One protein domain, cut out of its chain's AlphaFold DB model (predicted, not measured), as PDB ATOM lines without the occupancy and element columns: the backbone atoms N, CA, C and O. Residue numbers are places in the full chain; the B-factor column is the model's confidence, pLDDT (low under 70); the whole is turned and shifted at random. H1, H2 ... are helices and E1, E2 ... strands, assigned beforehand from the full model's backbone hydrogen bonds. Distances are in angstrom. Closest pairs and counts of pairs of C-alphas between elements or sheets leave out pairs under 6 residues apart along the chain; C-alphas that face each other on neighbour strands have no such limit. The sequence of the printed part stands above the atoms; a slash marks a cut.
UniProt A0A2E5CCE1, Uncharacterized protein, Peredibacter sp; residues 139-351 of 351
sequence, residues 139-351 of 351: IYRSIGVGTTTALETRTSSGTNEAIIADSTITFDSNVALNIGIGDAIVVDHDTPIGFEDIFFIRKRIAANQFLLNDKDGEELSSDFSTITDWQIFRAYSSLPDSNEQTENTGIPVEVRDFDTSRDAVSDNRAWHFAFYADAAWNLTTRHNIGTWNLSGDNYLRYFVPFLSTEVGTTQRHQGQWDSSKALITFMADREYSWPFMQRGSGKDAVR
ATOM      1  N   ILE A 139      43.830  24.551 -55.548       96.12
ATOM      2  CA  ILE A 139      43.664  25.125 -54.213       96.12
ATOM      3  C   ILE A 139      44.357  24.235 -53.189       96.12
ATOM      4  O   ILE A 139      43.970  23.081 -53.014       96.12
ATOM      5  N   TYR A 140      45.361  24.763 -52.491       97.31
ATOM      6  CA  TYR A 140      46.106  24.032 -51.464       97.31
ATOM      7  C   TYR A 140      45.761  24.550 -50.073       97.31
ATOM      8  O   TYR A 140      45.852  25.750 -49.813       97.31
ATOM      9  N   ARG A 141      45.383  23.642 -49.170       98.06
ATOM     10  CA  ARG A 141      45.026  23.961 -47.779       98.06
ATOM     11  C   ARG A 141      45.585  22.911 -46.833       98.06
ATOM     12  O   ARG A 141      45.448  21.716 -47.088       98.06
ATOM     13  N   SER A 142      46.210  23.330 -45.742       97.94
ATOM     14  CA  SER A 142      46.682  22.413 -44.711       97.94
ATOM     15  C   SER A 142      45.639  22.204 -43.623       97.94
ATOM     16  O   SER A 142      44.846  23.087 -43.302       97.94
ATOM     17  N   ILE A 143      45.647  21.005 -43.054       95.56
ATOM     18  CA  ILE A 143      44.814  20.608 -41.927       95.56
ATOM     19  C   ILE A 143      45.750  20.178 -40.804       95.56
ATOM     20  O   ILE A 143      46.508  19.213 -40.953       95.56
ATOM     21  N   GLY A 144      45.670  20.887 -39.682       94.00
ATOM     22  CA  GLY A 144      46.436  20.607 -38.477       94.00
ATOM     23  C   GLY A 144      45.537  20.491 -37.264       94.00
ATOM     24  O   GLY A 144      44.986  21.476 -36.780       94.00
ATOM     25  N   VAL A 145      45.385  19.269 -36.767       89.75
ATOM     26  CA  VAL A 145      44.411  18.922 -35.729       89.75
ATOM     27  C   VAL A 145      44.605  19.774 -34.476       89.75
ATOM     28  O   VAL A 145      45.649  19.704 -33.833       89.75
ATOM     29  N   GLY A 146      43.595  20.573 -34.124       91.25
ATOM     30  CA  GLY A 146      43.593  21.431 -32.935       91.25
ATOM     31  C   GLY A 146      44.645  22.542 -32.944       91.25
ATOM     32  O   GLY A 146      44.844  23.195 -31.921       91.25
ATOM     33  N   THR A 147      45.332  22.760 -34.067       94.19
ATOM     34  CA  THR A 147      46.416  23.738 -34.162       94.19
ATOM     35  C   THR A 147      45.853  25.094 -34.540       94.19
ATOM     36  O   THR A 147      45.568  25.354 -35.705       94.19
ATOM     37  N   THR A 148      45.700  25.966 -33.547       95.94
ATOM     38  CA  THR A 148      45.222  27.346 -33.728       95.94
ATOM     39  C   THR A 148      46.285  28.400 -33.435       95.94
ATOM     40  O   THR A 148      46.038  29.591 -33.562       95.94
ATOM     41  N   THR A 149      47.487  27.997 -33.039       96.31
ATOM     42  CA  THR A 149      48.617  28.916 -32.886       96.31
ATOM     43  C   THR A 149      49.410  28.986 -34.180       96.31
ATOM     44  O   THR A 149      49.492  27.994 -34.906       96.31
ATOM     45  N   ALA A 150      50.049  30.127 -34.435       96.44
ATOM     46  CA  ALA A 150      51.025  30.228 -35.509       96.44
ATOM     47  C   ALA A 150      52.130  29.174 -35.312       96.44
ATOM     48  O   ALA A 150      52.642  28.993 -34.204       96.44
ATOM     49  N   LEU A 151      52.464  28.467 -36.387       96.88
ATOM     50  CA  LEU A 151      53.562  27.504 -36.453       96.88
ATOM     51  C   LEU A 151      54.906  28.218 -36.353       96.88
ATOM     52  O   LEU A 151      55.842  27.715 -35.735       96.88
ATOM     53  N   GLU A 152      54.980  29.393 -36.972       95.88
ATOM     54  CA  GLU A 152      56.142  30.257 -36.945       95.88
ATOM     55  C   GLU A 152      55.711  31.711 -37.124       95.88
ATOM     56  O   GLU A 152      54.697  32.001 -37.763       95.88
ATOM     57  N   THR A 153      56.465  32.623 -36.521       93.19
ATOM     58  CA  THR A 153      56.155  34.050 -36.525       93.19
ATOM     59  C   THR A 153      57.432  34.856 -36.655       93.19
ATOM     60  O   THR A 153      58.386  34.614 -35.908       93.19
ATOM     61  N   ARG A 154      57.393  35.905 -37.465       89.88
ATOM     62  CA  ARG A 154      58.221  37.089 -37.269       89.88
ATOM     63  C   ARG A 154      57.287  38.236 -36.927       89.88
ATOM     64  O   ARG A 154      56.406  38.581 -37.701       89.88
ATOM     65  N   THR A 155      57.495  38.823 -35.760       72.25
ATOM     66  CA  THR A 155      56.981  40.163 -35.472       72.25
ATOM     67  C   THR A 155      58.069  41.179 -35.807       72.25
ATOM     68  O   THR A 155      59.238  40.808 -35.887       72.25
ATOM     69  N   SER A 156      57.731  42.458 -35.932       65.75
ATOM     70  CA  SER A 156      58.628  43.595 -36.214       65.75
ATOM     71  C   SER A 156      59.935  43.639 -35.401       65.75
ATOM     72  O   SER A 156      60.895  44.285 -35.812       65.75
ATOM     73  N   SER A 157      60.010  42.923 -34.275       65.00
ATOM     74  CA  SER A 157      61.204  42.764 -33.428       65.00
ATOM     75  C   SER A 157      62.121  41.566 -33.758       65.00
ATOM     76  O   SER A 157      63.189  41.433 -33.158       65.00
ATOM     77  N   GLY A 158      61.713  40.678 -34.667       74.62
ATOM     78  CA  GLY A 158      62.455  39.489 -35.097       74.62
ATOM     79  C   GLY A 158      63.438  39.760 -36.241       74.62
ATOM     80  O   GLY A 158      63.430  40.828 -36.844       74.62
ATOM     81  N   THR A 159      64.290  38.776 -36.551       83.88
ATOM     82  CA  THR A 159      65.383  38.912 -37.538       83.88
ATOM     83  C   THR A 159      65.189  38.105 -38.824       83.88
ATOM     84  O   THR A 159      66.064  38.139 -39.675       83.88
ATOM     85  N   ASN A 160      64.115  37.320 -38.956       92.19
ATOM     86  CA  ASN A 160      63.927  36.406 -40.092       92.19
ATOM     87  C   ASN A 160      63.082  37.058 -41.199       92.19
ATOM     88  O   ASN A 160      61.942  36.651 -41.413       92.19
ATOM     89  N   GLU A 161      63.575  38.134 -41.814       93.19
ATOM     90  CA  GLU A 161      62.844  38.855 -42.872       93.19
ATOM     91  C   GLU A 161      62.470  37.946 -44.034       93.19
ATOM     92  O   GLU A 161      63.088  36.903 -44.258       93.19
ATOM     93  N   ALA A 162      61.414  38.337 -44.741       95.12
ATOM     94  CA  ALA A 162      60.993  37.659 -45.949       95.12
ATOM     95  C   ALA A 162      60.903  38.629 -47.126       95.12
ATOM     96  O   ALA A 162      60.685  39.828 -46.962       95.12
ATOM     97  N   ILE A 163      61.056  38.080 -48.322       95.94
ATOM     98  CA  ILE A 163      60.809  38.753 -49.595       95.94
ATOM     99  C   ILE A 163      59.889  37.848 -50.397       95.94
ATOM    100  O   ILE A 163      60.094  36.633 -50.409       95.94
ATOM    101  N   ILE A 164      58.906  38.429 -51.075       96.69
ATOM    102  CA  ILE A 164      58.107  37.729 -52.080       96.69
ATOM    103  C   ILE A 164      58.474  38.303 -53.444       96.69
ATOM    104  O   ILE A 164      58.360  39.508 -53.652       96.69
ATOM    105  N   ALA A 165      58.926  37.445 -54.352       95.81
ATOM    106  CA  ALA A 165      59.176  37.795 -55.746       95.81
ATOM    107  C   ALA A 165      58.783  36.624 -56.646       95.81
ATOM    108  O   ALA A 165      59.101  35.479 -56.311       95.81
ATOM    109  N   ASP A 166      58.090  36.886 -57.754       92.44
ATOM    110  CA  ASP A 166      57.672  35.858 -58.721       92.44
ATOM    111  C   ASP A 166      56.937  34.682 -58.039       92.44
ATOM    112  O   ASP A 166      57.294  33.506 -58.176       92.44
ATOM    113  N   SER A 167      55.943  35.001 -57.199       95.44
ATOM    114  CA  SER A 167      55.212  34.029 -56.361       95.44
ATOM    115  C   SER A 167      56.076  33.210 -55.394       95.44
ATOM    116  O   SER A 167      55.599  32.238 -54.811       95.44
ATOM    117  N   THR A 168      57.345  33.552 -55.202       97.12
ATOM    118  CA  THR A 168      58.256  32.823 -54.324       97.12
ATOM    119  C   THR A 168      58.539  33.645 -53.083       97.12
ATOM    120  O   THR A 168      59.148  34.709 -53.167       97.12
ATOM    121  N   ILE A 169      58.166  33.119 -51.917       98.00
ATOM    122  CA  ILE A 169      58.624  33.674 -50.645       98.00
ATOM    123  C   ILE A 169      59.988  33.094 -50.290       98.00
ATOM    124  O   ILE A 169      60.203  31.878 -50.351       98.00
ATOM    125  N   THR A 170      60.908  33.971 -49.908       97.94
ATOM    126  CA  THR A 170      62.242  33.628 -49.419       97.94
ATOM    127  C   THR A 170      62.447  34.262 -48.053       97.94
ATOM    128  O   THR A 170      62.384  35.482 -47.933       97.94
ATOM    129  N   PHE A 171      62.697  33.432 -47.045       97.31
ATOM    130  CA  PHE A 171      63.044  33.842 -45.688       97.31
ATOM    131  C   PHE A 171      64.569  33.924 -45.523       97.31
ATOM    132  O   PHE A 171      65.305  33.092 -46.068       97.31
ATOM    133  N   ASP A 172      65.052  34.866 -44.718       96.00
ATOM    134  CA  ASP A 172      66.479  35.021 -44.391       96.00
ATOM    135  C   ASP A 172      67.069  33.810 -43.652       96.00
ATOM    136  O   ASP A 172      68.271  33.544 -43.689       96.00
ATOM    137  N   SER A 173      66.224  33.064 -42.945       95.50
ATOM    138  CA  SER A 173      66.558  31.868 -42.181       95.50
ATOM    139  C   SER A 173      65.560  30.746 -42.453       95.50
ATOM    140  O   SER A 173      64.415  30.967 -42.841       95.50
ATOM    141  N   ASN A 174      66.005  29.509 -42.236       96.31
ATOM    142  CA  ASN A 174      65.150  28.333 -42.384       96.31
ATOM    143  C   ASN A 174      63.949  28.400 -41.439       96.31
ATOM    144  O   ASN A 174      64.125  28.658 -40.250       96.31
ATOM    145  N   VAL A 175      62.780  28.050 -41.969       96.69
ATOM    146  CA  VAL A 175      61.563  27.834 -41.183       96.69
ATOM    147  C   VAL A 175      61.448  26.363 -40.767       96.69
ATOM    148  O   VAL A 175      62.175  25.484 -41.263       96.69
ATOM    149  N   ALA A 176      60.528  26.069 -39.853       95.94
ATOM    150  CA  ALA A 176      60.327  24.737 -39.304       95.94
ATOM    151  C   ALA A 176      60.112  23.654 -40.388       95.94
ATOM    152  O   ALA A 176      59.525  23.848 -41.460       95.94
ATOM    153  N   LEU A 177      60.602  22.439 -40.123       95.81
ATOM    154  CA  LEU A 177      60.545  21.343 -41.100       95.81
ATOM    155  C   LEU A 177      59.128  20.788 -41.322       95.81
ATOM    156  O   LEU A 177      58.905  20.104 -42.318       95.81
ATOM    157  N   ASN A 178      58.184  21.075 -40.424       94.94
ATOM    158  CA  ASN A 178      56.769  20.708 -40.535       94.94
ATOM    159  C   ASN A 178      55.910  21.769 -41.254       94.94
ATOM    160  O   ASN A 178      54.693  21.589 -41.311       94.94
ATOM    161  N   ILE A 179      56.529  22.828 -41.790       98.25
ATOM    162  CA  ILE A 179      55.888  23.813 -42.672       98.25
ATOM    163  C   ILE A 179      56.002  23.355 -44.127       98.25
ATOM    164  O   ILE A 179      57.055  22.867 -44.565       98.25
ATOM    165  N   GLY A 180      54.932  23.491 -44.896       98.06
ATOM    166  CA  GLY A 180      54.908  23.039 -46.276       98.06
ATOM    167  C   GLY A 180      53.589  23.305 -46.979       98.06
ATOM    168  O   GLY A 180      52.858  24.233 -46.658       98.06
ATOM    169  N   ILE A 181      53.295  22.469 -47.972       98.00
ATOM    170  CA  ILE A 181      52.135  22.606 -48.847       98.00
ATOM    171  C   ILE A 181      50.827  22.782 -48.061       98.00
ATOM    172  O   ILE A 181      50.556  22.054 -47.102       98.00
ATOM    173  N   GLY A 182      50.027  23.753 -48.490       98.25
ATOM    174  CA  GLY A 182      48.745  24.135 -47.916       98.25
ATOM    175  C   GLY A 182      48.808  25.073 -46.710       98.25
ATOM    176  O   GLY A 182      47.759  25.597 -46.340       98.25
ATOM    177  N   ASP A 183      49.976  25.294 -46.096       98.81
ATOM    178  CA  ASP A 183      50.086  26.247 -44.987       98.81
ATOM    179  C   ASP A 183      49.825  27.677 -45.461       98.81
ATOM    180  O   ASP A 183      50.221  28.062 -46.565       98.81
ATOM    181  N   ALA A 184      49.135  28.431 -44.606       98.56
ATOM    182  CA  ALA A 184      48.773  29.819 -44.819       98.56
ATOM    183  C   ALA A 184      49.881  30.725 -44.282       98.56
ATOM    184  O   ALA A 184      50.283  30.591 -43.126       98.56
ATOM    185  N   ILE A 185      50.351  31.654 -45.101       98.12
ATOM    186  CA  ILE A 185      51.279  32.710 -44.716       98.12
ATOM    187  C   ILE A 185      50.494  34.007 -44.738       98.12
ATOM    188  O   ILE A 185      50.017  34.410 -45.794       98.12
ATOM    189  N   VAL A 186      50.364  34.643 -43.582       96.06
ATOM    190  CA  VAL A 186      49.785  35.982 -43.480       96.06
ATOM    191  C   VAL A 186      50.911  36.993 -43.393       96.06
ATOM    192  O   VAL A 186      51.893  36.752 -42.681       96.06
ATOM    193  N   VAL A 187      50.792  38.089 -44.134       93.12
ATOM    194  CA  VAL A 187      51.810  39.142 -44.185       93.12
ATOM    195  C   VAL A 187      51.189  40.500 -43.885       93.12
ATOM    196  O   VAL A 187      50.062  40.779 -44.292       93.12
ATOM    197  N   ASP A 188      51.923  41.291 -43.116       89.69
ATOM    198  CA  ASP A 188      51.733  42.729 -42.980       89.69
ATOM    199  C   ASP A 188      52.873  43.382 -43.774       89.69
ATOM    200  O   ASP A 188      54.061  43.182 -43.470       89.69
ATOM    201  N   HIS A 189      52.515  44.033 -44.880       78.75
ATOM    202  CA  HIS A 189      53.461  44.629 -45.819       78.75
ATOM    203  C   HIS A 189      53.453  46.163 -45.788       78.75
ATOM    204  O   HIS A 189      54.347  46.762 -46.385       78.75
ATOM    205  N   ASP A 190      52.509  46.805 -45.084       71.56
ATOM    206  CA  ASP A 190      52.403  48.264 -44.988       71.56
ATOM    207  C   ASP A 190      51.802  48.723 -43.640       71.56
ATOM    208  O   ASP A 190      50.596  48.866 -43.460       71.56
ATOM    209  N   THR A 191      52.672  49.101 -42.700       66.06
ATOM    210  CA  THR A 191      52.290  49.698 -41.401       66.06
ATOM    211  C   THR A 191      51.244  50.836 -41.543       66.06
ATOM    212  O   THR A 191      51.405  51.703 -42.409       66.06
ATOM    213  N   PRO A 192      50.227  50.938 -40.649       62.25
ATOM    214  CA  PRO A 192      50.448  50.756 -39.218       62.25
ATOM    215  C   PRO A 192      49.675  49.648 -38.498       62.25
ATOM    216  O   PRO A 192      49.997  49.452 -37.325       62.25
ATOM    217  N   ILE A 193      48.668  48.976 -39.072       66.31
ATOM    218  CA  ILE A 193      47.925  47.943 -38.323       66.31
ATOM    219  C   ILE A 193      47.304  46.879 -39.239       66.31
ATOM    220  O   ILE A 193      46.302  47.159 -39.892       66.31
ATOM    221  N   GLY A 194      47.755  45.637 -39.067       75.06
ATOM    222  CA  GLY A 194      47.005  44.432 -39.421       75.06
ATOM    223  C   GLY A 194      47.717  43.599 -40.474       75.06
ATOM    224  O   GLY A 194      48.580  44.091 -41.171       75.06
ATOM    225  N   PHE A 195      47.359  42.324 -40.580       83.38
ATOM    226  CA  PHE A 195      47.763  41.542 -41.745       83.38
ATOM    227  C   PHE A 195      46.869  41.952 -42.917       83.38
ATOM    228  O   PHE A 195      45.648  41.984 -42.751       83.38
ATOM    229  N   GLU A 196      47.456  42.271 -44.070       88.56
ATOM    230  CA  GLU A 196      46.699  42.655 -45.268       88.56
ATOM    231  C   GLU A 196      46.439  41.471 -46.193       88.56
ATOM    232  O   GLU A 196      45.359  41.368 -46.773       88.56
ATOM    233  N   ASP A 197      47.410  40.563 -46.292       93.62
ATOM    234  CA  ASP A 197      47.396  39.494 -47.279       93.62
ATOM    235  C   ASP A 197      47.572  38.113 -46.652       93.62
ATOM    236  O   ASP A 197      48.224  37.923 -45.618       93.62
ATOM    237  N   ILE A 198      47.008  37.123 -47.342       97.06
ATOM    238  CA  ILE A 198      47.169  35.702 -47.061       97.06
ATOM    239  C   ILE A 198      47.545  34.957 -48.339       97.06
ATOM    240  O   ILE A 198      46.886  35.057 -49.373       97.06
ATOM    241  N   PHE A 199      48.590  34.146 -48.236       98.06
ATOM    242  CA  PHE A 199      49.082  33.298 -49.311       98.06
ATOM    243  C   PHE A 199      49.170  31.848 -48.858       98.06
ATOM    244  O   PHE A 199      49.301  31.555 -47.671       98.06
ATOM    245  N   PHE A 200      49.149  30.922 -49.810       98.62
ATOM    246  CA  PHE A 200      49.186  29.491 -49.533       98.62
ATOM    247  C   PHE A 200      50.382  28.842 -50.208       98.62
ATOM    248  O   PHE A 200      50.622  29.025 -51.401       98.62
ATOM    249  N   ILE A 201      51.119  28.028 -49.458       98.62
ATOM    250  CA  ILE A 201      52.259  27.291 -50.003       98.62
ATOM    251  C   ILE A 201      51.747  26.215 -50.971       98.62
ATOM    252  O   ILE A 201      51.098  25.259 -50.549       98.62
ATOM    253  N   ARG A 202      52.093  26.302 -52.259       96.00
ATOM    254  CA  ARG A 202      51.853  25.216 -53.236       96.00
ATOM    255  C   ARG A 202      53.052  24.289 -53.411       96.00
ATOM    256  O   ARG A 202      52.897  23.156 -53.863       96.00
ATOM    257  N   LYS A 203      54.260  24.738 -53.052       95.56
ATOM    258  CA  LYS A 203      55.484  23.928 -53.162       95.56
ATOM    259  C   LYS A 203      56.566  24.397 -52.200       95.56
ATOM    260  O   LYS A 203      56.845  25.586 -52.093       95.56
ATOM    261  N   ARG A 204      57.259  23.445 -51.580       97.56
ATOM    262  CA  ARG A 204      58.524  23.678 -50.880       97.56
ATOM    263  C   ARG A 204      59.684  23.574 -51.870       97.56
ATOM    264  O   ARG A 204      59.848  22.545 -52.523       97.56
ATOM    265  N   ILE A 205      60.471  24.638 -52.003       96.56
ATOM    266  CA  ILE A 205      61.662  24.663 -52.867       96.56
ATOM    267  C   ILE A 205      62.902  24.335 -52.032       96.56
ATOM    268  O   ILE A 205      63.693  23.468 -52.399       96.56
ATOM    269  N   ALA A 206      63.026  24.979 -50.871       97.44
ATOM    270  CA  ALA A 206      64.106  24.780 -49.913       97.44
ATOM    271  C   ALA A 206      63.584  24.893 -48.470       97.44
ATOM    272  O   ALA A 206      62.379  24.904 -48.223       97.44
ATOM    273  N   ALA A 207      64.479  24.930 -47.480       97.25
ATOM    274  CA  ALA A 207      64.079  25.088 -46.081       97.25
ATOM    275  C   ALA A 207      63.641  26.514 -45.709       97.25
ATOM    276  O   ALA A 207      62.980  26.686 -44.692       97.25
ATOM    277  N   ASN A 208      63.968  27.495 -46.544       97.88
ATOM    278  CA  ASN A 208      63.621  28.904 -46.394       97.88
ATOM    279  C   ASN A 208      62.932  29.475 -47.646       97.88
ATOM    280  O   ASN A 208      62.811  30.687 -47.761       97.88
ATOM    281  N   GLN A 209      62.527  28.634 -48.605       98.38
ATOM    282  CA  GLN A 209      61.973  29.094 -49.878       98.38
ATOM    283  C   GLN A 209      60.770  28.257 -50.303       98.38
ATOM    284  O   GLN A 209      60.847  27.020 -50.357       98.38
ATOM    285  N   PHE A 210      59.675  28.938 -50.639       98.56
ATOM    286  CA  PHE A 210      58.398  28.321 -50.977       98.56
ATOM    287  C   PHE A 210      57.737  29.047 -52.139       98.56
ATOM    288  O   PHE A 210      57.801  30.268 -52.232       98.56
ATOM    289  N   LEU A 211      57.077  28.280 -52.998       97.25
ATOM    290  CA  LEU A 211      56.221  28.818 -54.041       97.25
ATOM    291  C   LEU A 211      54.804  28.967 -53.487       97.25
ATOM    292  O   LEU A 211      54.277  28.032 -52.871       97.25
ATOM    293  N   LEU A 212      54.205  30.121 -53.735       97.50
ATOM    294  CA  LEU A 212      52.921  30.555 -53.216       97.50
ATOM    295  C   LEU A 212      51.873  30.647 -54.323       97.50
ATOM    296  O   LEU A 212      52.220  30.854 -55.487       97.50
ATOM    297  N   ASN A 213      50.613  30.522 -53.910       95.56
ATOM    298  CA  ASN A 213      49.442  31.026 -54.621       95.56
ATOM    299  C   ASN A 213      48.685  31.984 -53.705       95.56
ATOM    300  O   ASN A 213      48.823  31.924 -52.477       95.56
ATOM    301  N   ASP A 214      47.845  32.820 -54.302       95.81
ATOM    302  CA  ASP A 214      46.807  33.521 -53.558       95.81
ATOM    303  C   ASP A 214      45.710  32.554 -53.056       95.81
ATOM    304  O   ASP A 214      45.768  31.326 -53.227       95.81
ATOM    305  N   LYS A 215      44.682  33.105 -52.405       95.31
ATOM    306  CA  LYS A 215      43.538  32.320 -51.919       95.31
ATOM    307  C   LYS A 215      42.748  31.620 -53.029       95.31
ATOM    308  O   LYS A 215      42.147  30.580 -52.766       95.31
ATOM    309  N   ASP A 216      42.753  32.152 -54.245       94.50
ATOM    310  CA  ASP A 216      41.984  31.638 -55.377       94.50
ATOM    311  C   ASP A 216      42.781  30.629 -56.219       94.50
ATOM    312  O   ASP A 216      42.236  30.026 -57.143       94.50
ATOM    313  N   GLY A 217      44.030  30.352 -55.832       92.88
ATOM    314  CA  GLY A 217      44.891  29.395 -56.514       92.88
ATOM    315  C   GLY A 217      45.601  29.991 -57.723       92.88
ATOM    316  O   GLY A 217      46.089  29.219 -58.546       92.88
ATOM    317  N   GLU A 218      45.701  31.313 -57.811       91.12
ATOM    318  CA  GLU A 218      46.414  32.018 -58.870       91.12
ATOM    319  C   GLU A 218      47.827  32.415 -58.423       91.12
ATOM    320  O   GLU A 218      48.164  32.434 -57.232       91.12
ATOM    321  N   GLU A 219      48.685  32.697 -59.402       90.12
ATOM    322  CA  GLU A 219      50.016  33.244 -59.146       90.12
ATOM    323  C   GLU A 219      49.918  34.683 -58.635       90.12
ATOM    324  O   GLU A 219      49.026  35.448 -59.010       90.12
ATOM    325  N   LEU A 220      50.852  35.062 -57.767       92.50
ATOM    326  CA  LEU A 220      50.889  36.390 -57.181       92.50
ATOM    327  C   LEU A 220      51.241  37.404 -58.274       92.50
ATOM    328  O   LEU A 220      52.209  37.232 -59.011       92.50
ATOM    329  N   SER A 221      50.461  38.480 -58.347       88.75
ATOM    330  CA  SER A 221      50.658  39.564 -59.319       88.75
ATOM    331  C   SER A 221      51.573  40.683 -58.818       88.75
ATOM    332  O   SER A 221      51.864  41.618 -59.563       88.75
ATOM    333  N   SER A 222      51.985  40.617 -57.551       90.31
ATOM    334  CA  SER A 222      52.762  41.649 -56.868       90.31
ATOM    335  C   SER A 222      53.954  41.043 -56.138       90.31
ATOM    336  O   SER A 222      53.849  39.969 -55.543       90.31
ATOM    337  N   ASP A 223      55.059  41.785 -56.162       93.38
ATOM    338  CA  ASP A 223      56.273  41.491 -55.411       93.38
ATOM    339  C   ASP A 223      56.355  42.391 -54.174       93.38
ATOM    340  O   ASP A 223      55.976  43.565 -54.208       93.38
ATOM    341  N   PHE A 224      56.929  41.861 -53.097       91.94
ATOM    342  CA  PHE A 224      57.092  42.543 -51.818       91.94
ATOM    343  C   PHE A 224      58.553  42.453 -51.376       91.94
ATOM    344  O   PHE A 224      59.046  41.393 -50.985       91.94
ATOM    345  N   SER A 225      59.267  43.579 -51.456       88.00
ATOM    346  CA  SER A 225      60.731  43.629 -51.333       88.00
ATOM    347  C   SER A 225      61.273  43.496 -49.909       88.00
ATOM    348  O   SER A 225      62.469  43.267 -49.741       88.00
ATOM    349  N   THR A 226      60.445  43.691 -48.880       88.69
ATOM    350  CA  THR A 226      60.803  43.452 -47.473       88.69
ATOM    351  C   THR A 226      59.531  43.253 -46.661       88.69
ATOM    352  O   THR A 226      58.693  44.146 -46.611       88.69
ATOM    353  N   ILE A 227      59.407  42.101 -46.009       91.38
ATOM    354  CA  ILE A 227      58.282  41.741 -45.147       91.38
ATOM    355  C   ILE A 227      58.831  41.505 -43.747       91.38
ATOM    356  O   ILE A 227      59.595  40.564 -43.496       91.38
ATOM    357  N   THR A 228      58.443  42.384 -42.829       90.31
ATOM    358  CA  THR A 228      58.871  42.328 -41.431       90.31
ATOM    359  C   THR A 228      57.831  41.688 -40.518       90.31
ATOM    360  O   THR A 228      58.171  41.166 -39.458       90.31
ATOM    361  N   ASP A 229      56.575  41.645 -40.911       91.19
ATOM    362  CA  ASP A 229      55.531  41.087 -40.069       91.19
ATOM    363  C   ASP A 229      54.846  39.964 -40.837       91.19
ATOM    364  O   ASP A 229      54.172  40.169 -41.838       91.19
ATOM    365  N   TRP A 230      55.107  38.729 -40.414       94.12
ATOM    366  CA  TRP A 230      54.545  37.548 -41.053       94.12
ATOM    367  C   TRP A 230      54.301  36.441 -40.040       94.12
ATOM    368  O   TRP A 230      55.014  36.292 -39.039       94.12
ATOM    369  N   GLN A 231      53.286  35.630 -40.302       96.25
ATOM    370  CA  GLN A 231      52.973  34.457 -39.495       96.25
ATOM    371  C   GLN A 231      52.541  33.303 -40.391       96.25
ATOM    372  O   GLN A 231      51.935  33.508 -41.439       96.25
ATOM    373  N   ILE A 232      52.861  32.082 -39.970       98.38
ATOM    374  CA  ILE A 232      52.538  30.862 -40.708       98.38
ATOM    375  C   ILE A 232      51.559  30.036 -39.887       98.38
ATOM    376  O   ILE A 232      51.818  29.735 -38.723       98.38
ATOM    377  N   PHE A 233      50.453  29.630 -40.498       98.56
ATOM    378  CA  PHE A 233      49.373  28.884 -39.869       98.56
ATOM    379  C   PHE A 233      49.007  27.635 -40.663       98.56
ATOM    380  O   PHE A 233      49.246  27.519 -41.866       98.56
ATOM    381  N   ARG A 234      48.324  26.718 -39.979       98.25
ATOM    382  CA  ARG A 234      47.491  25.718 -40.649       98.25
ATOM    383  C   ARG A 234      46.242  26.398 -41.193       98.25
ATOM    384  O   ARG A 234      45.634  27.163 -40.448       98.25
ATOM    385  N   ALA A 235      45.838  26.107 -42.429       98.38
ATOM    386  CA  ALA A 235      44.637  26.719 -43.010       98.38
ATOM    387  C   ALA A 235      43.359  26.304 -42.254       98.38
ATOM    388  O   ALA A 235      42.493  27.129 -41.971       98.38
ATOM    389  N   TYR A 236      43.287  25.035 -41.854       97.25
ATOM    390  CA  TYR A 236      42.186  24.457 -41.090       97.25
ATOM    391  C   TYR A 236      42.688  23.756 -39.828       97.25
ATOM    392  O   TYR A 236      43.772  23.162 -39.812       97.25
ATOM    393  N   SER A 237      41.871  23.780 -38.773       95.00
ATOM    394  CA  SER A 237      42.202  23.153 -37.487       95.00
ATOM    395  C   SER A 237      41.669  21.721 -37.360       95.00
ATOM    396  O   SER A 237      41.950  21.011 -36.390       95.00
ATOM    397  N   SER A 238      40.869  21.278 -38.332       90.62
ATOM    398  CA  SER A 238      40.154  20.013 -38.276       90.62
ATOM    399  C   SER A 238      39.756  19.524 -39.680       90.62
ATOM    400  O   SER A 238      39.754  20.286 -40.640       90.62
ATOM    401  N   LEU A 239      39.453  18.233 -39.840       86.69
ATOM    402  CA  LEU A 239      38.907  17.712 -41.100       86.69
ATOM    403  C   LEU A 239      37.460  18.188 -41.375       86.69
ATOM    404  O   LEU A 239      37.184  18.578 -42.503       86.69
ATOM    405  N   PRO A 240      36.521  18.188 -40.406       88.31
ATOM    406  CA  PRO A 240      35.218  18.829 -40.565       88.31
ATOM    407  C   PRO A 240      35.293  20.273 -41.032       88.31
ATOM    408  O   PRO A 240      34.500  20.660 -41.887       88.31
ATOM    409  N   ASP A 241      36.282  21.021 -40.550       91.75
ATOM    410  CA  ASP A 241      36.491  22.410 -40.939       91.75
ATOM    411  C   ASP A 241      36.644  22.551 -42.459       91.75
ATOM    412  O   ASP A 241      36.066  23.462 -43.042       91.75
ATOM    413  N   SER A 242      37.322  21.612 -43.132       88.50
ATOM    414  CA  SER A 242      37.477  21.659 -44.590       88.50
ATOM    415  C   SER A 242      36.167  21.400 -45.345       88.50
ATOM    416  O   SER A 242      36.026  21.821 -46.488       88.50
ATOM    417  N   ASN A 243      35.190  20.719 -44.737       87.00
ATOM    418  CA  ASN A 243      33.856  20.527 -45.320       87.00
ATOM    419  C   ASN A 243      32.880  21.640 -44.969       87.00
ATOM    420  O   ASN A 243      31.911  21.853 -45.692       87.00
ATOM    421  N   GLU A 244      33.093  22.315 -43.851       89.50
ATOM    422  CA  GLU A 244      32.262  23.436 -43.427       89.50
ATOM    423  C   GLU A 244      32.800  24.767 -43.956       89.50
ATOM    424  O   GLU A 244      32.036  25.724 -44.032       89.50
ATOM    425  N   GLN A 245      34.054  24.774 -44.429       90.25
ATOM    426  CA  GLN A 245      34.847  25.962 -44.765       90.25
ATOM    427  C   GLN A 245      35.067  26.846 -43.534       90.25
ATOM    428  O   GLN A 245      35.050  28.069 -43.594       90.25
ATOM    429  N   THR A 246      35.255  26.192 -42.386       94.19
ATOM    430  CA  THR A 246      35.482  26.840 -41.093       94.19
ATOM    431  C   THR A 246      36.977  27.016 -40.880       94.19
ATOM    432  O   THR A 246      37.654  26.149 -40.345       94.19
ATOM    433  N   GLU A 247      37.513  28.136 -41.324       97.19
ATOM    434  CA  GLU A 247      38.949  28.403 -41.295       97.19
ATOM    435  C   GLU A 247      39.540  28.426 -39.881       97.19
ATOM    436  O   GLU A 247      38.851  28.642 -38.876       97.19
ATOM    437  N   ASN A 248      40.854  28.227 -39.797       97.75
ATOM    438  CA  ASN A 248      41.570  28.271 -38.535       97.75
ATOM    439  C   ASN A 248      41.389  29.628 -37.836       97.75
ATOM    440  O   ASN A 248      41.912  30.648 -38.271       97.75
ATOM    441  N   THR A 249      40.704  29.621 -36.693       97.12
ATOM    442  CA  THR A 249      40.427  30.827 -35.889       97.12
ATOM    443  C   THR A 249      41.667  31.524 -35.322       97.12
ATOM    444  O   THR A 249      41.554  32.646 -34.833       97.12
ATOM    445  N   GLY A 250      42.835  30.877 -35.384       96.75
ATOM    446  CA  GLY A 250      44.126  31.498 -35.105       96.75
ATOM    447  C   GLY A 250      44.584  32.503 -36.156       96.75
ATOM    448  O   GLY A 250      45.355  33.403 -35.831       96.75
ATOM    449  N   ILE A 251      44.111  32.348 -37.396       97.38
ATOM    450  CA  ILE A 251      44.408  33.266 -38.493       97.38
ATOM    451  C   ILE A 251      43.719  34.612 -38.195       97.38
ATOM    452  O   ILE A 251      42.539  34.622 -37.806       97.38
ATOM    453  N   PRO A 252      44.432  35.744 -38.359       95.00
ATOM    454  CA  PRO A 252      43.879  37.084 -38.182       95.00
ATOM    455  C   PRO A 252      42.546  37.251 -38.916       95.00
ATOM    456  O   PRO A 252      42.382  36.789 -40.041       95.00
ATOM    457  N   VAL A 253      41.562  37.871 -38.259       94.00
ATOM    458  CA  VAL A 253      40.189  37.974 -38.787       94.00
ATOM    459  C   VAL A 253      40.117  38.762 -40.091       94.00
ATOM    460  O   VAL A 253      39.218  38.535 -40.888       94.00
ATOM    461  N   GLU A 254      41.069  39.660 -40.298       92.75
ATOM    462  CA  GLU A 254      41.168  40.570 -41.430       92.75
ATOM    463  C   GLU A 254      41.446  39.840 -42.749       92.75
ATOM    464  O   GLU A 254      41.016  40.306 -43.799       92.75
ATOM    465  N   VAL A 255      42.117  38.685 -42.679       94.31
ATOM    466  CA  VAL A 255      42.523  37.869 -43.838       94.31
ATOM    467  C   VAL A 255      41.868  36.483 -43.849       94.31
ATOM    468  O   VAL A 255      42.244  35.611 -44.633       94.31
ATOM    469  N   ARG A 256      40.892  36.265 -42.960       93.75
ATOM    470  CA  ARG A 256      39.974  35.122 -43.028       93.75
ATOM    471  C   ARG A 256      38.917  35.340 -44.121       93.75
ATOM    472  O   ARG A 256      38.918  36.354 -44.812       93.75
ATOM    473  N   ASP A 257      38.034  34.363 -44.284       93.62
ATOM    474  CA  ASP A 257      37.062  34.218 -45.371       93.62
ATOM    475  C   ASP A 257      37.726  34.009 -46.749       93.62
ATOM    476  O   ASP A 257      37.213  34.411 -47.799       93.62
ATOM    477  N   PHE A 258      38.884  33.344 -46.754       94.94
ATOM    478  CA  PHE A 258      39.585  32.913 -47.956       94.94
ATOM    479  C   PHE A 258      38.875  31.765 -48.700       94.94
ATOM    480  O   PHE A 258      39.065  31.638 -49.911       94.94
ATOM    481  N   ASP A 259      38.021  30.979 -48.031       94.56
ATOM    482  CA  ASP A 259      37.216  29.910 -48.635       94.56
ATOM    483  C   ASP A 259      35.710  30.089 -48.358       94.56
ATOM    484  O   ASP A 259      35.250  29.974 -47.228       94.56
ATOM    485  N   THR A 260      34.904  30.312 -49.407       90.75
ATOM    486  CA  THR A 260      33.472  30.675 -49.257       90.75
ATOM    487  C   THR A 260      32.485  29.833 -50.076       90.75
ATOM    488  O   THR A 260      31.273  30.029 -49.974       90.75
ATOM    489  N   SER A 261      32.970  28.893 -50.892       91.88
ATOM    490  CA  SER A 261      32.125  28.059 -51.759       91.88
ATOM    491  C   SER A 261      32.611  26.614 -51.866       91.88
ATOM    492  O   SER A 261      33.805  26.352 -52.024       91.88
ATOM    493  N   ARG A 262      31.665  25.666 -51.817       91.62
ATOM    494  CA  ARG A 262      31.890  24.224 -52.055       91.62
ATOM    495  C   ARG A 262      31.487  23.775 -53.456       91.62
ATOM    496  O   ARG A 262      31.409  22.571 -53.725       91.62
ATOM    497  N   ASP A 263      31.191  24.723 -54.341       93.69
ATOM    498  CA  ASP A 263      30.875  24.438 -55.734       93.69
ATOM    499  C   ASP A 263      32.139  24.444 -56.597       93.69
ATOM    500  O   ASP A 263      32.399  25.360 -57.371       93.69
ATOM    501  N   ALA A 264      32.932  23.377 -56.483       91.81
ATOM    502  CA  ALA A 264      34.195  23.276 -57.206       91.81
ATOM    503  C   ALA A 264      34.016  23.262 -58.735       91.81
ATOM    504  O   ALA A 264      34.968  23.562 -59.449       91.81
ATOM    505  N   VAL A 265      32.828  22.905 -59.239       90.69
ATOM    506  CA  VAL A 265      32.522  22.916 -60.677       90.69
ATOM    507  C   VAL A 265      32.284  24.340 -61.158       90.69
ATOM    508  O   VAL A 265      32.944  24.768 -62.100       90.69
ATOM    509  N   SER A 266      31.368  25.074 -60.517       93.38
ATOM    510  CA  SER A 266      31.063  26.456 -60.911       93.38
ATOM    511  C   SER A 266      32.259  27.383 -60.694       93.38
ATOM    512  O   SER A 266      32.506  28.257 -61.520       93.38
ATOM    513  N   ASP A 267      33.036  27.142 -59.637       93.19
ATOM    514  CA  ASP A 267      34.233  27.928 -59.324       93.19
ATOM    515  C   ASP A 267      35.469  27.480 -60.117       93.19
ATOM    516  O   ASP A 267      36.524  28.099 -60.009       93.19
ATOM    517  N   ASN A 268      35.361  26.385 -60.878       92.00
ATOM    518  CA  ASN A 268      36.452  25.728 -61.590       92.00
ATOM    519  C   ASN A 268      37.708  25.488 -60.721       92.00
ATOM    520  O   ASN A 268      38.818  25.887 -61.069       92.00
ATOM    521  N   ARG A 269      37.547  24.811 -59.576       92.56
ATOM    522  CA  ARG A 269      38.624  24.540 -58.603       92.56
ATOM    523  C   ARG A 269      38.898  23.050 -58.433       92.56
ATOM    524  O   ARG A 269      37.983  22.230 -58.511       92.56
ATOM    525  N   ALA A 270      40.148  22.693 -58.151       91.62
ATOM    526  CA  ALA A 270      40.519  21.374 -57.644       91.62
ATOM    527  C   ALA A 270      41.281  21.533 -56.328       91.62
ATOM    528  O   ALA A 270      42.279  22.245 -56.250       91.62
ATOM    529  N   TRP A 271      40.790  20.870 -55.288       94.06
ATOM    530  CA  TRP A 271      41.231  21.086 -53.918       94.06
ATOM    531  C   TRP A 271      42.205  20.010 -53.464       94.06
ATOM    532  O   TRP A 271      41.979  18.816 -53.659       94.06
ATOM    533  N   HIS A 272      43.259  20.440 -52.785       94.19
ATOM    534  CA  HIS A 272      44.318  19.616 -52.224       94.19
ATOM    535  C   HIS A 272      44.460  19.936 -50.740       94.19
ATOM    536  O   HIS A 272      45.040  20.946 -50.345       94.19
ATOM    537  N   PHE A 273      43.944  19.038 -49.913       94.44
ATOM    538  CA  PHE A 273      43.996  19.120 -48.464       94.44
ATOM    539  C   PHE A 273      45.163  18.288 -47.921       94.44
ATOM    540  O   PHE A 273      45.176  17.054 -48.016       94.44
ATOM    541  N   ALA A 274      46.146  18.979 -47.355       95.50
ATOM    542  CA  ALA A 274      47.365  18.413 -46.799       95.50
ATOM    543  C   ALA A 274      47.225  18.189 -45.286       95.50
ATOM    544  O   ALA A 274      47.093  19.138 -44.520       95.50
ATOM    545  N   PHE A 275      47.287  16.940 -44.837       92.06
ATOM    546  CA  PHE A 275      47.189  16.589 -43.421       92.06
ATOM    547  C   PHE A 275      48.546  16.545 -42.730       92.06
ATOM    548  O   PHE A 275      49.410  15.743 -43.097       92.06
ATOM    549  N   TYR A 276      48.687  17.333 -41.670       94.00
ATOM    550  CA  TYR A 276      49.893  17.381 -40.855       94.00
ATOM    551  C   TYR A 276      49.721  16.683 -39.510       94.00
ATOM    552  O   TYR A 276      48.627  16.583 -38.953       94.00
ATOM    553  N   ALA A 277      50.837  16.170 -38.994       91.12
ATOM    554  CA  ALA A 277      50.912  15.351 -37.792       91.12
ATOM    555  C   ALA A 277      50.930  16.184 -36.498       91.12
ATOM    556  O   ALA A 277      51.695  15.882 -35.585       91.12
ATOM    557  N   ASP A 278      50.132  17.249 -36.422       91.00
ATOM    558  CA  ASP A 278      50.217  18.192 -35.299       91.00
ATOM    559  C   ASP A 278      49.599  17.628 -34.013       91.00
ATOM    560  O   ASP A 278      50.117  17.837 -32.917       91.00
ATOM    561  N   ALA A 279      48.514  16.861 -34.143       85.75
ATOM    562  CA  ALA A 279      47.933  16.097 -33.049       85.75
ATOM    563  C   ALA A 279      47.220  14.843 -33.567       85.75
ATOM    564  O   ALA A 279      46.869  14.726 -34.745       85.75
ATOM    565  N   ALA A 280      46.984  13.892 -32.662       75.00
ATOM    566  CA  ALA A 280      46.216  12.699 -32.977       75.00
ATOM    567  C   ALA A 280      44.760  13.070 -33.293       75.00
ATOM    568  O   ALA A 280      44.066  13.685 -32.480       75.00
ATOM    569  N   TRP A 281      44.281  12.635 -34.456       70.06
ATOM    570  CA  TRP A 281      42.874  12.747 -34.809       70.06
ATOM    571  C   TRP A 281      42.051  11.738 -34.001       70.06
ATOM    572  O   TRP A 281      42.030  10.547 -34.309       70.06
ATOM    573  N   ASN A 282      41.388  12.205 -32.942       64.50
ATOM    574  CA  ASN A 282      40.535  11.377 -32.094       64.50
ATOM    575  C   ASN A 282      39.059  11.648 -32.399       64.50
ATOM    576  O   ASN A 282      38.399  12.412 -31.694       64.50
ATOM    577  N   LEU A 283      38.539  11.026 -33.456       59.78
ATOM    578  CA  LEU A 283      37.097  10.936 -33.647       59.78
ATOM    579  C   LEU A 283      36.593   9.566 -33.209       59.78
ATOM    580  O   LEU A 283      37.051   8.527 -33.679       59.78
ATOM    581  N   THR A 284      35.562   9.581 -32.372       56.09
ATOM    582  CA  THR A 284      34.728   8.411 -32.078       56.09
ATOM    583  C   THR A 284      33.662   8.172 -33.155       56.09
ATOM    584  O   THR A 284      32.945   7.174 -33.102       56.09
ATOM    585  N   THR A 285      33.551   9.065 -34.146       59.41
ATOM    586  CA  THR A 285      32.542   9.027 -35.210       59.41
ATOM    587  C   THR A 285      33.168   9.159 -36.599       59.41
ATOM    588  O   THR A 285      34.135   9.882 -36.822       59.41
ATOM    589  N   ARG A 286      32.599   8.437 -37.573       65.94
ATOM    590  CA  ARG A 286      32.992   8.531 -38.984       65.94
ATOM    591  C   ARG A 286      32.727   9.945 -39.501       65.94
ATOM    592  O   ARG A 286      31.592  10.415 -39.430       65.94
ATOM    593  N   HIS A 287      33.738  10.571 -40.092       69.44
ATOM    594  CA  HIS A 287      33.557  11.819 -40.819       69.44
ATOM    595  C   HIS A 287      33.161  11.543 -42.275       69.44
ATOM    596  O   HIS A 287      33.818  10.762 -42.965       69.44
ATOM    597  N   ASN A 288      32.071  12.157 -42.736       73.88
ATOM    598  CA  ASN A 288      31.613  12.045 -44.118       73.88
ATOM    599  C   ASN A 288      32.022  13.304 -44.882       73.88
ATOM    600  O   ASN A 288      31.672  14.403 -44.460       73.88
ATOM    601  N   ILE A 289      32.695  13.135 -46.020       73.88
ATOM    602  CA  ILE A 289      32.928  14.232 -46.963       73.88
ATOM    603  C   ILE A 289      31.591  14.551 -47.639       73.88
ATOM    604  O   ILE A 289      31.051  13.713 -48.364       73.88
ATOM    605  N   GLY A 290      31.011  15.715 -47.336       70.56
ATOM    606  CA  GLY A 290      29.632  16.054 -47.698       70.56
ATOM    607  C   GLY A 290      29.476  17.390 -48.427       70.56
ATOM    608  O   GLY A 290      30.213  18.335 -48.187       70.56
ATOM    609  N   THR A 291      28.449  17.479 -49.281       80.56
ATOM    610  CA  THR A 291      27.926  18.686 -49.974       80.56
ATOM    611  C   THR A 291      28.804  19.387 -51.015       80.56
ATOM    612  O   THR A 291      28.393  20.421 -51.533       80.56
ATOM    613  N   TRP A 292      29.954  18.828 -51.384       88.44
ATOM    614  CA  TRP A 292      30.749  19.351 -52.497       88.44
ATOM    615  C   TRP A 292      30.110  19.038 -53.854       88.44
ATOM    616  O   TRP A 292      29.764  17.882 -54.120       88.44
ATOM    617  N   ASN A 293      29.999  20.044 -54.725       91.88
ATOM    618  CA  ASN A 293      29.671  19.829 -56.134       91.88
ATOM    619  C   ASN A 293      30.971  19.572 -56.903       91.88
ATOM    620  O   ASN A 293      31.820  20.456 -56.999       91.88
ATOM    621  N   LEU A 294      31.141  18.351 -57.408       89.62
ATOM    622  CA  LEU A 294      32.360  17.880 -58.068       89.62
ATOM    623  C   LEU A 294      32.003  17.275 -59.425       89.62
ATOM    624  O   LEU A 294      31.022  16.537 -59.541       89.62
ATOM    625  N   SER A 295      32.828  17.514 -60.439       83.31
ATOM    626  CA  SER A 295      32.684  16.922 -61.772       83.31
ATOM    627  C   SER A 295      34.001  17.011 -62.534       83.31
ATOM    628  O   SER A 295      34.805  17.898 -62.283       83.31
ATOM    629  N   GLY A 296      34.230  16.097 -63.481       81.81
ATOM    630  CA  GLY A 296      35.363  16.200 -64.400       81.81
ATOM    631  C   GLY A 296      36.725  16.225 -63.698       81.81
ATOM    632  O   GLY A 296      37.171  15.191 -63.185       81.81
ATOM    633  N   ASP A 297      37.394  17.375 -63.764       83.25
ATOM    634  CA  ASP A 297      38.705  17.635 -63.156       83.25
ATOM    635  C   ASP A 297      38.612  18.513 -61.897       83.25
ATOM    636  O   ASP A 297      39.621  18.760 -61.245       83.25
ATOM    637  N   ASN A 298      37.401  18.895 -61.489       87.38
ATOM    638  CA  ASN A 298      37.119  19.535 -60.211       87.38
ATOM    639  C   ASN A 298      36.951  18.443 -59.144       87.38
ATOM    640  O   ASN A 298      35.905  17.789 -59.053       87.38
ATOM    641  N   TYR A 299      38.016  18.180 -58.385       87.06
ATOM    642  CA  TYR A 299      38.093  17.092 -57.404       87.06
ATOM    643  C   TYR A 299      38.565  17.582 -56.037       87.06
ATOM    644  O   TYR A 299      39.087  18.686 -55.902       87.06
ATOM    645  N   LEU A 300      38.423  16.715 -55.032       90.31
ATOM    646  CA  LEU A 300      39.073  16.875 -53.732       90.31
ATOM    647  C   LEU A 300      40.141  15.800 -53.576       90.31
ATOM    648  O   LEU A 300      39.881  14.618 -53.812       90.31
ATOM    649  N   ARG A 301      41.332  16.187 -53.144       89.69
ATOM    650  CA  ARG A 301      42.423  15.283 -52.797       89.69
ATOM    651  C   ARG A 301      42.806  15.515 -51.351       89.69
ATOM    652  O   ARG A 301      43.235  16.601 -50.993       89.69
ATOM    653  N   TYR A 302      42.726  14.466 -50.547       87.50
ATOM    654  CA  TYR A 302      43.239  14.451 -49.185       87.50
ATOM    655  C   TYR A 302      44.497  13.594 -49.149       87.50
ATOM    656  O   TYR A 302      44.498  12.438 -49.587       87.50
ATOM    657  N   PHE A 303      45.590  14.155 -48.650       89.19
ATOM    658  CA  PHE A 303      46.869  13.461 -48.622       89.19
ATOM    659  C   PHE A 303      47.700  13.860 -47.411       89.19
ATOM    660  O   PHE A 303      47.505  14.907 -46.806       89.19
ATOM    661  N   VAL A 304      48.657  12.999 -47.079       90.69
ATOM    662  CA  VAL A 304      49.674  13.275 -46.067       90.69
ATOM    663  C   VAL A 304      50.975  13.649 -46.787       90.69
ATOM    664  O   VAL A 304      51.487  12.784 -47.523       90.69
ATOM    665  N   PRO A 305      51.498  14.877 -46.599       94.06
ATOM    666  CA  PRO A 305      52.758  15.341 -47.176       94.06
ATOM    667  C   PRO A 305      53.942  14.449 -46.799       94.06
ATOM    668  O   PRO A 305      54.119  14.068 -45.639       94.06
ATOM    669  N   PHE A 306      54.775  14.109 -47.774       93.19
ATOM    670  CA  PHE A 306      55.923  13.221 -47.577       93.19
ATOM    671  C   PHE A 306      57.098  13.507 -48.511       93.19
ATOM    672  O   PHE A 306      58.226  13.141 -48.178       93.19
ATOM    673  N   LEU A 307      56.856  14.132 -49.665       93.81
ATOM    674  CA  LEU A 307      57.924  14.537 -50.570       93.81
ATOM    675  C   LEU A 307      58.640  15.769 -50.016       93.81
ATOM    676  O   LEU A 307      58.020  16.623 -49.384       93.81
ATOM    677  N   SER A 308      59.930  15.912 -50.320       94.38
ATOM    678  CA  SER A 308      60.705  17.109 -49.957       94.38
ATOM    679  C   SER A 308      60.143  18.395 -50.572       94.38
ATOM    680  O   SER A 308      60.335  19.476 -50.024       94.38
ATOM    681  N   THR A 309      59.422  18.273 -51.690       94.25
ATOM    682  CA  THR A 309      58.699  19.369 -52.347       94.25
ATOM    683  C   THR A 309      57.358  19.697 -51.694       94.25
ATOM    684  O   THR A 309      56.745  20.700 -52.040       94.25
ATOM    685  N   GLU A 310      56.878  18.857 -50.777       95.81
ATOM    686  CA  GLU A 310      55.637  19.065 -50.029       95.81
ATOM    687  C   GLU A 310      55.937  19.538 -48.601       95.81
ATOM    688  O   GLU A 310      55.266  20.434 -48.110       95.81
ATOM    689  N   VAL A 311      56.942  18.958 -47.934       97.56
ATOM    690  CA  VAL A 311      57.279  19.224 -46.525       97.56
ATOM    691  C   VAL A 311      58.756  18.905 -46.240       97.56
ATOM    692  O   VAL A 311      59.369  18.094 -46.928       97.56
ATOM    693  N   GLY A 312      59.355  19.519 -45.214       96.25
ATOM    694  CA  GLY A 312      60.765  19.302 -44.853       96.25
ATOM    695  C   GLY A 312      61.015  18.020 -44.058       96.25
ATOM    696  O   GLY A 312      62.077  17.413 -44.163       96.25
ATOM    697  N   THR A 313      60.041  17.584 -43.262       94.88
ATOM    698  CA  THR A 313      60.021  16.271 -42.608       94.88
ATOM    699  C   THR A 313      58.729  15.562 -42.968       94.88
ATOM    700  O   THR A 313      57.648  16.103 -42.748       94.88
ATOM    701  N   THR A 314      58.838  14.335 -43.485       92.94
ATOM    702  CA  THR A 314      57.670  13.527 -43.865       92.94
ATOM    703  C   THR A 314      56.640  13.466 -42.739       92.94
ATOM    704  O   THR A 314      56.972  13.127 -41.598       92.94
ATOM    705  N   GLN A 315      55.387  13.767 -43.072       92.00
ATOM    706  CA  GLN A 315      54.236  13.602 -42.183       92.00
ATOM    707  C   GLN A 315      53.650  12.192 -42.299       92.00
ATOM    708  O   GLN A 315      52.809  11.804 -41.495       92.00
ATOM    709  N   ARG A 316      54.108  11.407 -43.282       85.31
ATOM    710  CA  ARG A 316      53.632  10.055 -43.576       85.31
ATOM    711  C   ARG A 316      54.447   9.000 -42.838       85.31
ATOM    712  O   ARG A 316      55.678   9.054 -42.804       85.31
ATOM    713  N   HIS A 317      53.743   8.005 -42.311       79.50
ATOM    714  CA  HIS A 317      54.330   6.819 -41.702       79.50
ATOM    715  C   HIS A 317      54.910   5.850 -42.753       79.50
ATOM    716  O   HIS A 317      54.417   5.746 -43.874       79.50
ATOM    717  N   GLN A 318      55.951   5.092 -42.400       80.31
ATOM    718  CA  GLN A 318      56.642   4.162 -43.315       80.31
ATOM    719  C   GLN A 318      56.022   2.751 -43.309       80.31
ATOM    720  O   GLN A 318      56.722   1.744 -43.261       80.31
ATOM    721  N   GLY A 319      54.689   2.665 -43.312       69.88
ATOM    722  CA  GLY A 319      53.968   1.380 -43.275       69.88
ATOM    723  C   GLY A 319      53.883   0.701 -41.899       69.88
ATOM    724  O   GLY A 319      53.344  -0.396 -41.799       69.88
ATOM    725  N   GLN A 320      54.357   1.355 -40.836       70.38
ATOM    726  CA  GLN A 320      54.108   0.981 -39.440       70.38
ATOM    727  C   GLN A 320      53.497   2.169 -38.701       70.38
ATOM    728  O   GLN A 320      53.707   3.307 -39.111       70.38
ATOM    729  N   TRP A 321      52.739   1.908 -37.635       71.75
ATOM    730  CA  TRP A 321      52.198   2.972 -36.791       71.75
ATOM    731  C   TRP A 321      53.328   3.822 -36.198       71.75
ATOM    732  O   TRP A 321      54.254   3.289 -35.588       71.75
ATOM    733  N   ASP A 322      53.222   5.137 -36.363       76.00
ATOM    734  CA  ASP A 322      54.138   6.127 -35.804       76.00
ATOM    735  C   ASP A 322      53.297   7.286 -35.266       76.00
ATOM    736  O   ASP A 322      52.639   7.996 -36.024       76.00
ATOM    737  N   SER A 323      53.312   7.470 -33.946       76.25
ATOM    738  CA  SER A 323      52.527   8.506 -33.271       76.25
ATOM    739  C   SER A 323      52.993   9.932 -33.576       76.25
ATOM    740  O   SER A 323      52.318  10.874 -33.183       76.25
ATOM    741  N   SER A 324      54.141  10.102 -34.242       81.75
ATOM    742  CA  SER A 324      54.637  11.393 -34.736       81.75
ATOM    743  C   SER A 324      54.202  11.707 -36.174       81.75
ATOM    744  O   SER A 324      54.662  12.689 -36.759       81.75
ATOM    745  N   LYS A 325      53.371  10.851 -36.780       83.62
ATOM    746  CA  LYS A 325      52.913  10.962 -38.170       83.62
ATOM    747  C   LYS A 325      51.409  11.145 -38.227       83.62
ATOM    748  O   LYS A 325      50.675  10.731 -37.333       83.62
ATOM    749  N   ALA A 326      50.955  11.781 -39.301       79.81
ATOM    750  CA  ALA A 326      49.543  12.014 -39.513       79.81
ATOM    751  C   ALA A 326      48.860  10.668 -39.769       79.81
ATOM    752  O   ALA A 326      49.353   9.835 -40.538       79.81
ATOM    753  N   LEU A 327      47.712  10.473 -39.127       69.06
ATOM    754  CA  LEU A 327      46.856   9.319 -39.341       69.06
ATOM    755  C   LEU A 327      45.614   9.754 -40.106       69.06
ATOM    756  O   LEU A 327      44.828  10.559 -39.611       69.06
ATOM    757  N   ILE A 328      45.401   9.147 -41.269       62.84
ATOM    758  CA  ILE A 328      44.105   9.153 -41.942       62.84
ATOM    759  C   ILE A 328      43.651   7.698 -42.019       62.84
ATOM    760  O   ILE A 328      44.173   6.923 -42.819       62.84
ATOM    761  N   THR A 329      42.698   7.317 -41.169       57.06
ATOM    762  CA  THR A 329      42.086   5.983 -41.206       57.06
ATOM    763  C   THR A 329      40.719   6.085 -41.859       57.06
ATOM    764  O   THR A 329      39.804   6.697 -41.310       57.06
ATOM    765  N   PHE A 330      40.555   5.451 -43.020       53.47
ATOM    766  CA  PHE A 330      39.246   5.298 -43.642       53.47
ATOM    767  C   PHE A 330      38.620   3.974 -43.211       53.47
ATOM    768  O   PHE A 330      39.168   2.906 -43.472       53.47
ATOM    769  N   MET A 331      37.438   4.038 -42.593       50.41
ATOM    770  CA  MET A 331      36.589   2.863 -42.404       50.41
ATOM    771  C   MET A 331      35.706   2.678 -43.641       50.41
ATOM    772  O   MET A 331      34.524   3.024 -43.638       50.41
ATOM    773  N   ALA A 332      36.290   2.161 -44.718       45.47
ATOM    774  CA  ALA A 332      35.541   1.193 -45.505       45.47
ATOM    775  C   ALA A 332      35.625  -0.142 -44.747       45.47
ATOM    776  O   ALA A 332      36.456  -0.314 -43.862       45.47
ATOM    777  N   ASP A 333      34.810  -1.113 -45.103       48.38
ATOM    778  CA  ASP A 333      34.865  -2.527 -44.715       48.38
ATOM    779  C   ASP A 333      36.247  -3.219 -44.882       48.38
ATOM    780  O   ASP A 333      36.375  -4.423 -44.655       48.38
ATOM    781  N   ARG A 334      37.302  -2.467 -45.230       39.12
ATOM    782  CA  ARG A 334      38.723  -2.789 -45.072       39.12
ATOM    783  C   ARG A 334      39.491  -1.517 -44.682       39.12
ATOM    784  O   ARG A 334      39.294  -0.469 -45.296       39.12
ATOM    785  N   GLU A 335      40.371  -1.625 -43.689       37.75
ATOM    786  CA  GLU A 335      41.321  -0.577 -43.301       37.75
ATOM    787  C   GLU A 335      42.217  -0.219 -44.500       37.75
ATOM    788  O   GLU A 335      42.936  -1.074 -45.021       37.75
ATOM    789  N   TYR A 336      42.182   1.037 -44.950       37.75
ATOM    790  CA  TYR A 336      43.111   1.551 -45.962       37.75
ATOM    791  C   TYR A 336      43.872   2.769 -45.431       37.75
ATOM    792  O   TYR A 336      43.297   3.639 -44.779       37.75
ATOM    793  N   SER A 337      45.167   2.816 -45.755       40.31
ATOM    794  CA  SER A 337      46.175   3.767 -45.268       40.31
ATOM    795  C   SER A 337      46.764   4.665 -46.375       40.31
ATOM    796  O   SER A 337      47.937   5.034 -46.323       40.31
ATOM    797  N   TRP A 338      45.985   5.014 -47.408       42.44
ATOM    798  CA  TRP A 338      46.492   5.676 -48.626       42.44
ATOM    799  C   TRP A 338      45.841   7.044 -48.897       42.44
ATOM    800  O   TRP A 338      44.718   7.272 -48.440       42.44
ATOM    801  N   PRO A 339      46.525   7.964 -49.624       50.22
ATOM    802  CA  PRO A 339      45.927   9.224 -50.069       50.22
ATOM    803  C   PRO A 339      44.647   8.959 -50.866       50.22
ATOM    804  O   PRO A 339      44.564   7.990 -51.617       50.22
ATOM    805  N   PHE A 340      43.649   9.819 -50.688       57.47
ATOM    806  CA  PHE A 340      42.318   9.638 -51.257       57.47
ATOM    807  C   PHE A 340      41.974  10.802 -52.182       57.47
ATOM    808  O   PHE A 340      42.107  11.967 -51.806       57.47
ATOM    809  N   MET A 341      41.514  10.481 -53.389       54.81
ATOM    810  CA  MET A 341      40.998  11.445 -54.355       54.81
ATOM    811  C   MET A 341      39.513  11.168 -54.588       54.81
ATOM    812  O   MET A 341      39.144  10.107 -55.091       54.81
ATOM    813  N   GLN A 342      38.657  12.126 -54.241       51.03
ATOM    814  CA  GLN A 342      37.233  12.074 -54.542       51.03
ATOM    815  C   GLN A 342      36.959  12.825 -55.840       51.03
ATOM    816  O   GLN A 342      37.153  14.038 -55.915       51.03
ATOM    817  N   ARG A 343      36.475  12.103 -56.853       52.97
ATOM    818  CA  ARG A 343      35.973  12.675 -58.106       52.97
ATOM    819  C   ARG A 343      34.443  12.625 -58.131       52.97
ATOM    820  O   ARG A 343      33.834  11.803 -57.445       52.97
ATOM    821  N   GLY A 344      33.836  13.529 -58.901       38.53
ATOM    822  CA  GLY A 344      32.394  13.543 -59.165       38.53
ATOM    823  C   GLY A 344      31.890  12.280 -59.876       38.53
ATOM    824  O   GLY A 344      32.673  11.426 -60.295       38.53
ATOM    825  N   SER A 345      30.568  12.156 -60.020       36.94
ATOM    826  CA  SER A 345      29.930  10.990 -60.645       36.94
ATOM    827  C   SER A 345      30.489  10.699 -62.049       36.94
ATOM    828  O   SER A 345      30.686  11.597 -62.863       36.94
ATOM    829  N   GLY A 346      30.757   9.419 -62.341       41.06
ATOM    830  CA  GLY A 346      31.212   8.964 -63.664       41.06
ATOM    831  C   GLY A 346      32.729   8.843 -63.862       41.06
ATOM    832  O   GLY A 346      33.151   8.426 -64.938       41.06
ATOM    833  N   LYS A 347      33.554   9.139 -62.850       40.81
ATOM    834  CA  LYS A 347      34.977   8.764 -62.829       40.81
ATOM    835  C   LYS A 347      35.275   8.029 -61.522       40.81
ATOM    836  O   LYS A 347      34.993   8.558 -60.451       40.81
ATOM    837  N   ASP A 348      35.824   6.817 -61.610       34.81
ATOM    838  CA  ASP A 348      36.276   6.080 -60.425       34.81
ATOM    839  C   ASP A 348      37.271   6.938 -59.632       34.81
ATOM    840  O   ASP A 348      38.052   7.698 -60.213       34.81
ATOM    841  N   ALA A 349      37.251   6.817 -58.301       36.47
ATOM    842  CA  ALA A 349      38.321   7.325 -57.454       36.47
ATOM    843  C   ALA A 349      39.630   6.671 -57.921       36.47
ATOM    844  O   ALA A 349      39.880   5.490 -57.664       36.47
ATOM    845  N   VAL A 350      40.417   7.408 -58.707       35.00
ATOM    846  CA  VAL A 350      41.696   6.912 -59.208       35.00
ATOM    847  C   VAL A 350      42.639   6.824 -58.012       35.00
ATOM    848  O   VAL A 350      42.783   7.788 -57.261       35.00
ATOM    849  N   ARG A 351      43.180   5.617 -57.835       35.19
ATOM    850  CA  ARG A 351      44.117   5.210 -56.782       35.19
ATOM    851  C   ARG A 351      45.381   6.052 -56.752       35.19
ATOM    852  O   ARG A 351      45.859   6.406 -57.854       35.19
TER     853      ARG A 351
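What this domain is: This is residues 139 to 351 of the 351 residues of an uncharacterized protein of Peredibacter sp (UniProt A0A2E5CCE1). With little regular structure, a curled antiparallel sheet folds into two facing leaves, E2 E9 E5 E6 and E4 E3 E8, hinged at E7; a crossed mixed sheet, E1 E10 E11 E12, completes a partial sandwich. Of 213 printed residues, 65 are in named elements, mostly strand: E1 to E9, H1, E10 to E12. It is compact, radius of gyration of the C-alphas 17.1 A, spanning 54 by 40 by 28 A.

How they stand to each other: E5, residues 184 to 188, and E6, residues 197 to 204, form a hairpin; N 185 and O 199 are within hydrogen-bond range at 2.8 A. E1, residues 139 to 144, comes closest to E6 at C-alphas 140 and 202, 6.1 A. H1, residues 239 to 244, is on E1's sheet, height 9.9 A; 1 of 2 O i to N i+4 pairs is within range.

Where its parts are: E1, 16.6 A long, begins at C-alpha 139 (43.664, 25.125, -54.213).

The domain as a whole: The printed part has no cut; the link of residues 304 to 339 is long, and 327 to 351 are under pLDDT 70.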